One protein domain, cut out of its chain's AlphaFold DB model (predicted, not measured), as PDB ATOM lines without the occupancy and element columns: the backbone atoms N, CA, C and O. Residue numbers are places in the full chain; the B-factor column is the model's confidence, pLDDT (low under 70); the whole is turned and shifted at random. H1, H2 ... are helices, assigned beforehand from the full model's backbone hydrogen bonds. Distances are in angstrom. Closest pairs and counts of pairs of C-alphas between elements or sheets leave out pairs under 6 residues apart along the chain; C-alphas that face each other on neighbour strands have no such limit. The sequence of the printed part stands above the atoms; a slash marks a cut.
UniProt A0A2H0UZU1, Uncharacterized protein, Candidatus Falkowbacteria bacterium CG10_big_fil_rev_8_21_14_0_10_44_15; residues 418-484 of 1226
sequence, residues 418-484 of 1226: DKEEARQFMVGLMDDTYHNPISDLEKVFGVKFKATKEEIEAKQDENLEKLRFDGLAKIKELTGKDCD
ATOM      1  N   ASP A 418      78.106 -22.132  60.275       91.81
ATOM      2  CA  ASP A 418      77.466 -20.883  60.692       91.81
ATOM      3  C   ASP A 418      77.732 -20.577  62.178       91.81
ATOM      4  O   ASP A 418      77.886 -21.467  63.018       91.81
ATOM      5  N   LYS A 419      77.777 -19.288  62.530       89.75
ATOM      6  CA  LYS A 419      78.086 -18.858  63.901       89.75
ATOM      7  C   LYS A 419      77.036 -19.299  64.916       89.75
ATOM      8  O   LYS A 419      77.408 -19.577  66.055       89.75
ATOM      9  N   GLU A 420      75.762 -19.343  64.536       89.56
ATOM     10  CA  GLU A 420      74.697 -19.816  65.417       89.56
ATOM     11  C   GLU A 420      74.708 -21.344  65.511       89.56
ATOM     12  O   GLU A 420      74.573 -21.873  66.609       89.56
ATOM     13  N   GLU A 421      74.981 -22.063  64.418       90.75
ATOM     14  CA  GLU A 421      75.130 -23.527  64.437       90.75
ATOM     15  C   GLU A 421      76.305 -23.967  65.335       90.75
ATOM     16  O   GLU A 421      76.141 -24.824  66.205       90.75
ATOM     17  N   ALA A 422      77.461 -23.301  65.230       90.12
ATOM     18  CA  ALA A 422      78.606 -23.514  66.119       90.12
ATOM     19  C   ALA A 422      78.293 -23.177  67.589       90.12
ATOM     20  O   ALA A 422      78.740 -23.875  68.506       90.12
ATOM     21  N   ARG A 423      77.503 -22.122  67.838       92.31
ATOM     22  CA  ARG A 423      77.050 -21.756  69.187       92.31
ATOM     23  C   ARG A 423      76.116 -22.821  69.763       92.31
ATOM     24  O   ARG A 423      76.337 -23.253  70.891       92.31
ATOM     25  N   GLN A 424      75.132 -23.277  68.987       90.00
ATOM     26  CA  GLN A 424      74.192 -24.339  69.363       90.00
ATOM     27  C   GLN A 424      74.902 -25.673  69.625       90.00
ATOM     28  O   GLN A 424      74.582 -26.371  70.587       90.00
ATOM     29  N   PHE A 425      75.933 -26.000  68.840       91.56
ATOM     30  CA  PHE A 425      76.789 -27.158  69.091       91.56
ATOM     31  C   PHE A 425      77.465 -27.084  70.470       91.56
ATOM     32  O   PHE A 425      77.398 -28.040  71.240       91.56
ATOM     33  N   MET A 426      78.055 -25.934  70.826       92.38
ATOM     34  CA  MET A 426      78.661 -25.726  72.150       92.38
ATOM     35  C   MET A 426      77.622 -25.703  73.289       92.38
ATOM     36  O   MET A 426      77.886 -26.240  74.362       92.38
ATOM     37  N   VAL A 427      76.424 -25.150  73.060       90.94
ATOM     38  CA  VAL A 427      75.278 -25.213  73.996       90.94
ATOM     39  C   VAL A 427      74.886 -26.664  74.287       90.94
ATOM     40  O   VAL A 427      74.642 -27.019  75.439       90.94
ATOM     41  N   GLY A 428      74.919 -27.536  73.275       88.25
ATOM     42  CA  GLY A 428      74.675 -28.972  73.423       88.25
ATOM     43  C   GLY A 428      75.707 -29.739  74.266       88.25
ATOM     44  O   GLY A 428      75.449 -30.903  74.566       88.25
ATOM     45  N   LEU A 429      76.830 -29.110  74.637       89.88
ATOM     46  CA  LEU A 429      77.960 -29.700  75.370       89.88
ATOM     47  C   LEU A 429      78.240 -29.007  76.722       89.88
ATOM     48  O   LEU A 429      79.237 -29.311  77.377       89.88
ATOM     49  N   MET A 430      77.391 -28.072  77.165       89.50
ATOM     50  CA  MET A 430      77.618 -27.336  78.423       89.50
ATOM     51  C   MET A 430      77.485 -28.200  79.690       89.50
ATOM     52  O   MET A 430      77.969 -27.822  80.752       89.50
ATOM     53  N   ASP A 431      76.826 -29.351  79.585       86.88
ATOM     54  CA  ASP A 431      76.673 -30.351  80.641       86.88
ATOM     55  C   ASP A 431      77.663 -31.524  80.517       86.88
ATOM     56  O   ASP A 431      77.592 -32.465  81.306       86.88
ATOM     57  N   ASP A 432      78.611 -31.473  79.571       85.62
ATOM     58  CA  ASP A 432      79.658 -32.491  79.452       85.62
ATOM     59  C   ASP A 432      80.715 -32.328  80.555       85.62
ATOM     60  O   ASP A 432      81.447 -31.332  80.627       85.62
ATOM     61  N   THR A 433      80.782 -33.329  81.430       80.19
ATOM     62  CA  THR A 433      81.635 -33.359  82.619       80.19
ATOM     63  C   THR A 433      83.067 -33.823  82.341       80.19
ATOM     64  O   THR A 433      83.932 -33.607  83.190       80.19
ATOM     65  N   TYR A 434      83.351 -34.463  81.198       71.44
ATOM     66  CA  TYR A 434      84.664 -35.057  80.914       71.44
ATOM     67  C   TYR A 434      85.408 -34.276  79.822       71.44
ATOM     68  O   TYR A 434      85.048 -34.336  78.655       71.44
ATOM     69  N   HIS A 435      86.462 -33.544  80.208       71.75
ATOM     70  CA  HIS A 435      87.229 -32.663  79.309       71.75
ATOM     71  C   HIS A 435      86.338 -31.737  78.463       71.75
ATOM     72  O   HIS A 435      86.376 -31.766  77.234       71.75
ATOM     73  N   ASN A 436      85.536 -30.906  79.141       80.81
ATOM     74  CA  ASN A 436      84.572 -30.028  78.483       80.81
ATOM     75  C   ASN A 436      85.231 -29.192  77.357       80.81
ATOM     76  O   ASN A 436      86.093 -28.356  77.643       80.81
ATOM     77  N   PRO A 437      84.835 -29.392  76.088       85.44
ATOM     78  CA  PRO A 437      85.612 -28.937  74.938       85.44
ATOM     79  C   PRO A 437      85.354 -27.473  74.563       85.44
ATOM     80  O   PRO A 437      85.961 -26.977  73.615       85.44
ATOM     81  N   ILE A 438      84.453 -26.771  75.265       89.12
ATOM     82  CA  ILE A 438      83.949 -25.453  74.856       89.12
ATOM     83  C   ILE A 438      85.083 -24.449  74.617       89.12
ATOM     84  O   ILE A 438      85.097 -23.813  73.569       89.12
ATOM     85  N   SER A 439      86.074 -24.349  75.511       86.06
ATOM     86  CA  SER A 439      87.169 -23.375  75.348       86.06
ATOM     87  C   SER A 439      88.053 -23.641  74.122       86.06
ATOM     88  O   SER A 439      88.625 -22.706  73.560       86.06
ATOM     89  N   ASP A 440      88.172 -24.893  73.677       86.06
ATOM     90  CA  ASP A 440      88.903 -25.224  72.451       86.06
ATOM     91  C   ASP A 440      88.029 -25.030  71.214       86.06
ATOM     92  O   ASP A 440      88.484 -24.438  70.236       86.06
ATOM     93  N   LEU A 441      86.747 -25.395  71.285       89.69
ATOM     94  CA  LEU A 441      85.770 -25.112  70.233       89.69
ATOM     95  C   LEU A 441      85.618 -23.603  69.968       89.69
ATOM     96  O   LEU A 441      85.536 -23.208  68.807       89.69
ATOM     97  N   GLU A 442      85.691 -22.741  70.990       91.06
ATOM     98  CA  GLU A 442      85.734 -21.281  70.808       91.06
ATOM     99  C   GLU A 442      86.907 -20.840  69.911       91.06
ATOM    100  O   GLU A 442      86.759 -19.943  69.076       91.06
ATOM    101  N   LYS A 443      88.078 -21.482  70.056       88.06
ATOM    102  CA  LYS A 443      89.285 -21.203  69.255       88.06
ATOM    103  C   LYS A 443      89.159 -21.760  67.835       88.06
ATOM    104  O   LYS A 443      89.598 -21.096  66.895       88.06
ATOM    105  N   VAL A 444      88.577 -22.955  67.687       89.75
ATOM    106  CA  VAL A 444      88.402 -23.653  66.400       89.75
ATOM    107  C   VAL A 444      87.352 -22.952  65.533       89.75
ATOM    108  O   VAL A 444      87.634 -22.595  64.389       89.75
ATOM    109  N   PHE A 445      86.161 -22.702  66.084       91.00
ATOM    110  CA  PHE A 445      85.065 -22.015  65.395       91.00
ATOM    111  C   PHE A 445      85.301 -20.500  65.269       91.00
ATOM    112  O   PHE A 445      84.740 -19.853  64.388       91.00
ATOM    113  N   GLY A 446      86.104 -19.898  66.155       87.19
ATOM    114  CA  GLY A 446      86.246 -18.440  66.236       87.19
ATOM    115  C   GLY A 446      84.980 -17.733  66.749       87.19
ATOM    116  O   GLY A 446      84.780 -16.545  66.483       87.19
ATOM    117  N   VAL A 447      84.123 -18.462  67.467       89.19
ATOM    118  CA  VAL A 447      82.850 -18.002  68.038       89.19
ATOM    119  C   VAL A 447      82.959 -18.079  69.555       89.19
ATOM    120  O   VAL A 447      83.301 -19.129  70.082       89.19
ATOM    121  N   LYS A 448      82.655 -16.988  70.267       89.62
ATOM    122  CA  LYS A 448      82.615 -17.020  71.735       89.62
ATOM    123  C   LYS A 448      81.377 -17.760  72.226       89.62
ATOM    124  O   LYS A 448      80.271 -17.478  71.758       89.62
ATOM    125  N   PHE A 449      81.552 -18.641  73.200       89.69
ATOM    126  CA  PHE A 449      80.454 -19.358  73.824       89.69
ATOM    127  C   PHE A 449      79.587 -18.399  74.641       89.69
ATOM    128  O   PHE A 449      80.065 -17.620  75.468       89.69
ATOM    129  N   LYS A 450      78.279 -18.462  74.397       88.44
ATOM    130  CA  LYS A 450      77.269 -17.763  75.183       88.44
ATOM    131  C   LYS A 450      75.951 -18.512  75.054       88.44
ATOM    132  O   LYS A 450      75.374 -18.536  73.969       88.44
ATOM    133  N   ALA A 451      75.488 -19.100  76.149       88.62
ATOM    134  CA  ALA A 451      74.133 -19.626  76.260       88.62
ATOM    135  C   ALA A 451      73.151 -18.504  76.646       88.62
ATOM    136  O   ALA A 451      73.532 -17.550  77.339       88.62
ATOM    137  N   THR A 452      71.898 -18.593  76.202       90.06
ATOM    138  CA  THR A 452      70.816 -17.744  76.720       90.06
ATOM    139  C   THR A 452      70.367 -18.233  78.096       90.06
ATOM    140  O   THR A 452      70.757 -19.307  78.555       90.06
ATOM    141  N   LYS A 453      69.543 -17.441  78.789       89.31
ATOM    142  CA  LYS A 453      69.016 -17.845  80.096       89.31
ATOM    143  C   LYS A 453      68.134 -19.098  79.959       89.31
ATOM    144  O   LYS A 453      68.230 -20.011  80.768       89.31
ATOM    145  N   GLU A 454      67.337 -19.135  78.902       89.94
ATOM    146  CA  GLU A 454      66.384 -20.189  78.565       89.94
ATOM    147  C   GLU A 454      67.104 -21.498  78.204       89.94
ATOM    148  O   GLU A 454      66.684 -22.566  78.635       89.94
ATOM    149  N   GLU A 455      68.226 -21.422  77.479       91.50
ATOM    150  CA  GLU A 455      69.073 -22.585  77.169       91.50
ATOM    151  C   GLU A 455      69.723 -23.178  78.428       91.50
ATOM    152  O   GLU A 455      69.815 -24.398  78.554       91.50
ATOM    153  N   ILE A 456      70.135 -22.328  79.376       91.00
ATOM    154  CA  ILE A 456      70.688 -22.751  80.672       91.00
ATOM    155  C   ILE A 456      69.609 -23.426  81.524       91.00
ATOM    156  O   ILE A 456      69.843 -24.516  82.040       91.00
ATOM    157  N   GLU A 457      68.431 -22.806  81.653       89.19
ATOM    158  CA  GLU A 457      67.302 -23.367  82.410       89.19
ATOM    159  C   GLU A 457      66.851 -24.711  81.807       89.19
ATOM    160  O   GLU A 457      66.718 -25.688  82.540       89.19
ATOM    161  N   ALA A 458      66.738 -24.813  80.476       90.06
ATOM    162  CA  ALA A 458      66.409 -26.067  79.793       90.06
ATOM    163  C   ALA A 458      67.460 -27.169  80.021       90.06
ATOM    164  O   ALA A 458      67.103 -28.328  80.228       90.06
ATOM    165  N   LYS A 459      68.757 -26.825  80.026       89.62
ATOM    166  CA  LYS A 459      69.842 -27.779  80.305       89.62
ATOM    167  C   LYS A 459      69.911 -28.211  81.767       89.62
ATOM    168  O   LYS A 459      70.259 -29.361  82.044       89.62
ATOM    169  N   GLN A 460      69.570 -27.326  82.702       89.31
ATOM    170  CA  GLN A 460      69.435 -27.674  84.116       89.31
ATOM    171  C   GLN A 460      68.238 -28.606  84.341       89.31
ATOM    172  O   GLN A 460      68.394 -29.633  84.998       89.31
ATOM    173  N   ASP A 461      67.083 -28.310  83.740       89.12
ATOM    174  CA  ASP A 461      65.899 -29.170  83.820       89.12
ATOM    175  C   ASP A 461      66.149 -30.546  83.171       89.12
ATOM    176  O   ASP A 461      65.877 -31.564  83.803       89.12
ATOM    177  N   GLU A 462      66.796 -30.610  81.996       88.62
ATOM    178  CA  GLU A 462      67.213 -31.877  81.360       88.62
ATOM    179  C   GLU A 462      68.085 -32.736  82.297       88.62
ATOM    180  O   GLU A 462      67.949 -33.963  82.343       88.62
ATOM    181  N   ASN A 463      69.001 -32.112  83.043       87.94
ATOM    182  CA  ASN A 463      69.889 -32.825  83.957       87.94
ATOM    183  C   ASN A 463      69.191 -33.221  85.270       87.94
ATOM    184  O   ASN A 463      69.503 -34.288  85.797       87.94
ATOM    185  N   LEU A 464      68.214 -32.449  85.758       87.38
ATOM    186  CA  LEU A 464      67.350 -32.856  86.873       87.38
ATOM    187  C   LEU A 464      66.464 -34.051  86.495       87.38
ATOM    188  O   LEU A 464      66.489 -35.064  87.192       87.38
ATOM    189  N   GLU A 465      65.756 -33.989  85.361       85.94
ATOM    190  CA  GLU A 465      64.910 -35.084  84.855       85.94
ATOM    191  C   GLU A 465      65.696 -36.394  84.675       85.94
ATOM    192  O   GLU A 465      65.181 -37.486  84.921       85.94
ATOM    193  N   LYS A 466      66.968 -36.291  84.267       84.88
ATOM    194  CA  LYS A 466      67.875 -37.430  84.062       84.88
ATOM    195  C   LYS A 466      68.681 -37.827  85.306       84.88
ATOM    196  O   LYS A 466      69.503 -38.735  85.198       84.88
ATOM    197  N   LEU A 467      68.476 -37.171  86.454       84.88
ATOM    198  CA  LEU A 467      69.229 -37.375  87.705       84.88
ATOM    199  C   LEU A 467      70.763 -37.211  87.543       84.88
ATOM    200  O   LEU A 467      71.562 -37.850  88.229       84.88
ATOM    201  N   ARG A 468      71.196 -36.346  86.617       83.81
ATOM    202  CA  ARG A 468      72.598 -36.067  86.256       83.81
ATOM    203  C   ARG A 468      73.153 -34.864  87.024       83.81
ATOM    204  O   ARG A 468      73.487 -33.826  86.456       83.81
ATOM    205  N   PHE A 469      73.278 -35.015  88.339       85.00
ATOM    206  CA  PHE A 469      73.671 -33.922  89.236       85.00
ATOM    207  C   PHE A 469      75.050 -33.298  88.931       85.00
ATOM    208  O   PHE A 469      75.243 -32.109  89.176       85.00
ATOM    209  N   ASP A 470      75.991 -34.045  88.342       83.69
ATOM    210  CA  ASP A 470      77.310 -33.507  87.962       83.69
ATOM    211  C   ASP A 470      77.248 -32.565  86.746       83.69
ATOM    212  O   ASP A 470      78.006 -31.595  86.673       83.69
ATOM    213  N   GLY A 471      76.286 -32.773  85.837       85.56
ATOM    214  CA  GLY A 471      76.017 -31.853  84.727       85.56
ATOM    215  C   GLY A 471      75.553 -30.480  85.225       85.56
ATOM    216  O   GLY A 471      75.993 -29.455  84.710       85.56
ATOM    217  N   LEU A 472      74.758 -30.439  86.304       87.69
ATOM    218  CA  LEU A 472      74.330 -29.186  86.952       87.69
ATOM    219  C   LEU A 472      75.521 -28.381  87.489       87.69
ATOM    220  O   LEU A 472      75.577 -27.162  87.317       87.69
ATOM    221  N   ALA A 473      76.494 -29.061  88.106       84.50
ATOM    222  CA  ALA A 473      77.716 -28.426  88.586       84.50
ATOM    223  C   ALA A 473      78.539 -27.837  87.426       84.50
ATOM    224  O   ALA A 473      79.050 -26.721  87.543       84.50
ATOM    225  N   LYS A 474      78.609 -28.535  86.283       85.50
ATOM    226  CA  LYS A 474      79.348 -28.060  85.107       85.50
ATOM    227  C   LYS A 474      78.666 -26.894  84.387       85.50
ATOM    228  O   LYS A 474      79.339 -25.923  84.040       85.50
ATOM    229  N   ILE A 475      77.335 -26.920  84.272       88.56
ATOM    230  CA  ILE A 475      76.546 -25.776  83.788       88.56
ATOM    231  C   ILE A 475      76.817 -24.547  84.668       88.56
ATOM    232  O   ILE A 475      77.075 -23.461  84.142       88.56
ATOM    233  N   LYS A 476      76.817 -24.703  86.001       87.50
ATOM    234  CA  LYS A 476      77.132 -23.611  86.936       87.50
ATOM    235  C   LYS A 476      78.545 -23.061  86.729       87.50
ATOM    236  O   LYS A 476      78.706 -21.844  86.699       87.50
ATOM    237  N   GLU A 477      79.545 -23.927  86.566       85.62
ATOM    238  CA  GLU A 477      80.941 -23.538  86.319       85.62
ATOM    239  C   GLU A 477      81.084 -22.671  85.055       85.62
ATOM    240  O   GLU A 477      81.719 -21.620  85.093       85.62
ATOM    241  N   LEU A 478      80.446 -23.078  83.953       84.81
ATOM    242  CA  LEU A 478      80.559 -22.414  82.648       84.81
ATOM    243  C   LEU A 478      79.715 -21.138  82.515       84.81
ATOM    244  O   LEU A 478      80.033 -20.274  81.699       84.81
ATOM    245  N   THR A 479      78.618 -21.025  83.267       86.94
ATOM    246  CA  THR A 479      77.601 -19.973  83.058       86.94
ATOM    247  C   THR A 479      77.401 -19.048  84.259       86.94
ATOM    248  O   THR A 479      76.763 -17.998  84.135       86.94
ATOM    249  N   GLY A 480      77.922 -19.421  85.431       86.25
ATOM    250  CA  GLY A 480      77.704 -18.713  86.693       86.25
ATOM    251  C   GLY A 480      76.260 -18.776  87.204       86.25
ATOM    252  O   GLY A 480      75.863 -17.910  87.985       86.25
ATOM    253  N   LYS A 481      75.449 -19.739  86.741       87.75
ATOM    254  CA  LYS A 481      74.040 -19.901  87.132       87.75
ATOM    255  C   LYS A 481      73.817 -21.157  87.967       87.75
ATOM    256  O   LYS A 481      74.099 -22.268  87.530       87.75
ATOM    257  N   ASP A 482      73.271 -20.954  89.159       84.12
ATOM    258  CA  ASP A 482      72.742 -22.014  90.013       84.12
ATOM    259  C   ASP A 482      71.451 -22.620  89.445       84.12
ATOM    260  O   ASP A 482      70.759 -21.992  88.644       84.12
ATOM    261  N   CYS A 483      71.152 -23.850  89.862       85.75
ATOM    262  CA  CYS A 483      69.888 -24.536  89.589       85.75
ATOM    263  C   CYS A 483      68.824 -24.126  90.630       85.75
ATOM    264  O   CYS A 483      69.181 -23.695  91.726       85.75
ATOM    265  N   ASP A 484      67.532 -24.262  90.314       85.62
ATOM    266  CA  ASP A 484      66.439 -23.975  91.258       85.62
ATOM    267  C   ASP A 484      66.496 -24.936  92.468       85.62
ATOM    268  O   ASP A 484      66.274 -26.143  92.296       85.62
TER     269      ASP A 484
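AT A GLANCE: This is residues 418 to 484 of the 1226 residues of an uncharacterized protein of Candidatus Falkowbacteria bacterium CG10_big_fil_rev_8_21_14_0_10_44_15 (UniProt A0A2H0UZU1). Two short helical hairpins, H1 with H2 and H3 with H4, lie one beyond the other along the longest axis, and the link from H2, residues 446 to 452, runs across to H3. The first hairpin has a wide loop, residues 428 to 437, while the second turns back in three residues and has more close C-alpha pairs between its helices. The printed part has 67 residues with four named helices, in the order H1, H2, H3, H4, and no named strand: an all helix domain. It is compact, with a radius of gyration of the C-alphas of 11.5 A and spans of 32 by 24 by 19 A.

HOW THE PARTS SIT: H1, residues 419 to 427, and H2, residues 438 to 445, touch and form a helical hairpin. They run opposite ways at a shallow tilt of 21 degrees, and their closest C-alphas, those of Met 426 and Ile 438, are 5.9 A apart. H3, residues 453 to 465, is apart from H2. H1 and H3 are close but not clearly touching, the closest C-alphas, those of Val 427 and Glu 455, being 7.4 A apart; they run the same way at a shallow tilt of 32 degrees, only just short of steep. H4, residues 469 to 479, touches H3 in a second helical hairpin, opposite ways at a shallow tilt of 12 degrees; their closest C-alphas, those of Gln 460 and Leu 472, are 5.9 A apart. H4 is apart from H1 and H2. In H1, H3 and H4 every O i to N i+4 pair is within hydrogen-bond range; in H2, 3 of 4 are.

IN THESE COORDINATES: H1 begins at C-alpha 419, at (78.086, -18.858, 63.901), and is 12.3 A long from first to last C-alpha. H2 measures 10.1 A. H3, the longest helix, measures 18.3 A from C-alpha 453 at (69.016, -17.845, 80.096). H4 measures 15.8 A and ends at C-alpha 479, at (77.601, -19.973, 83.058).

THE WHOLE: The two C-alphas farthest apart, those of Gly 446 and Leu 467, are 33.3 A apart. The printed part has no cut. The link H3 to H4 is tight, and the links H1 to H2 and H2 to H3 are short. The mean pLDDT of the printed part is 87.5, and no printed residue is under 70.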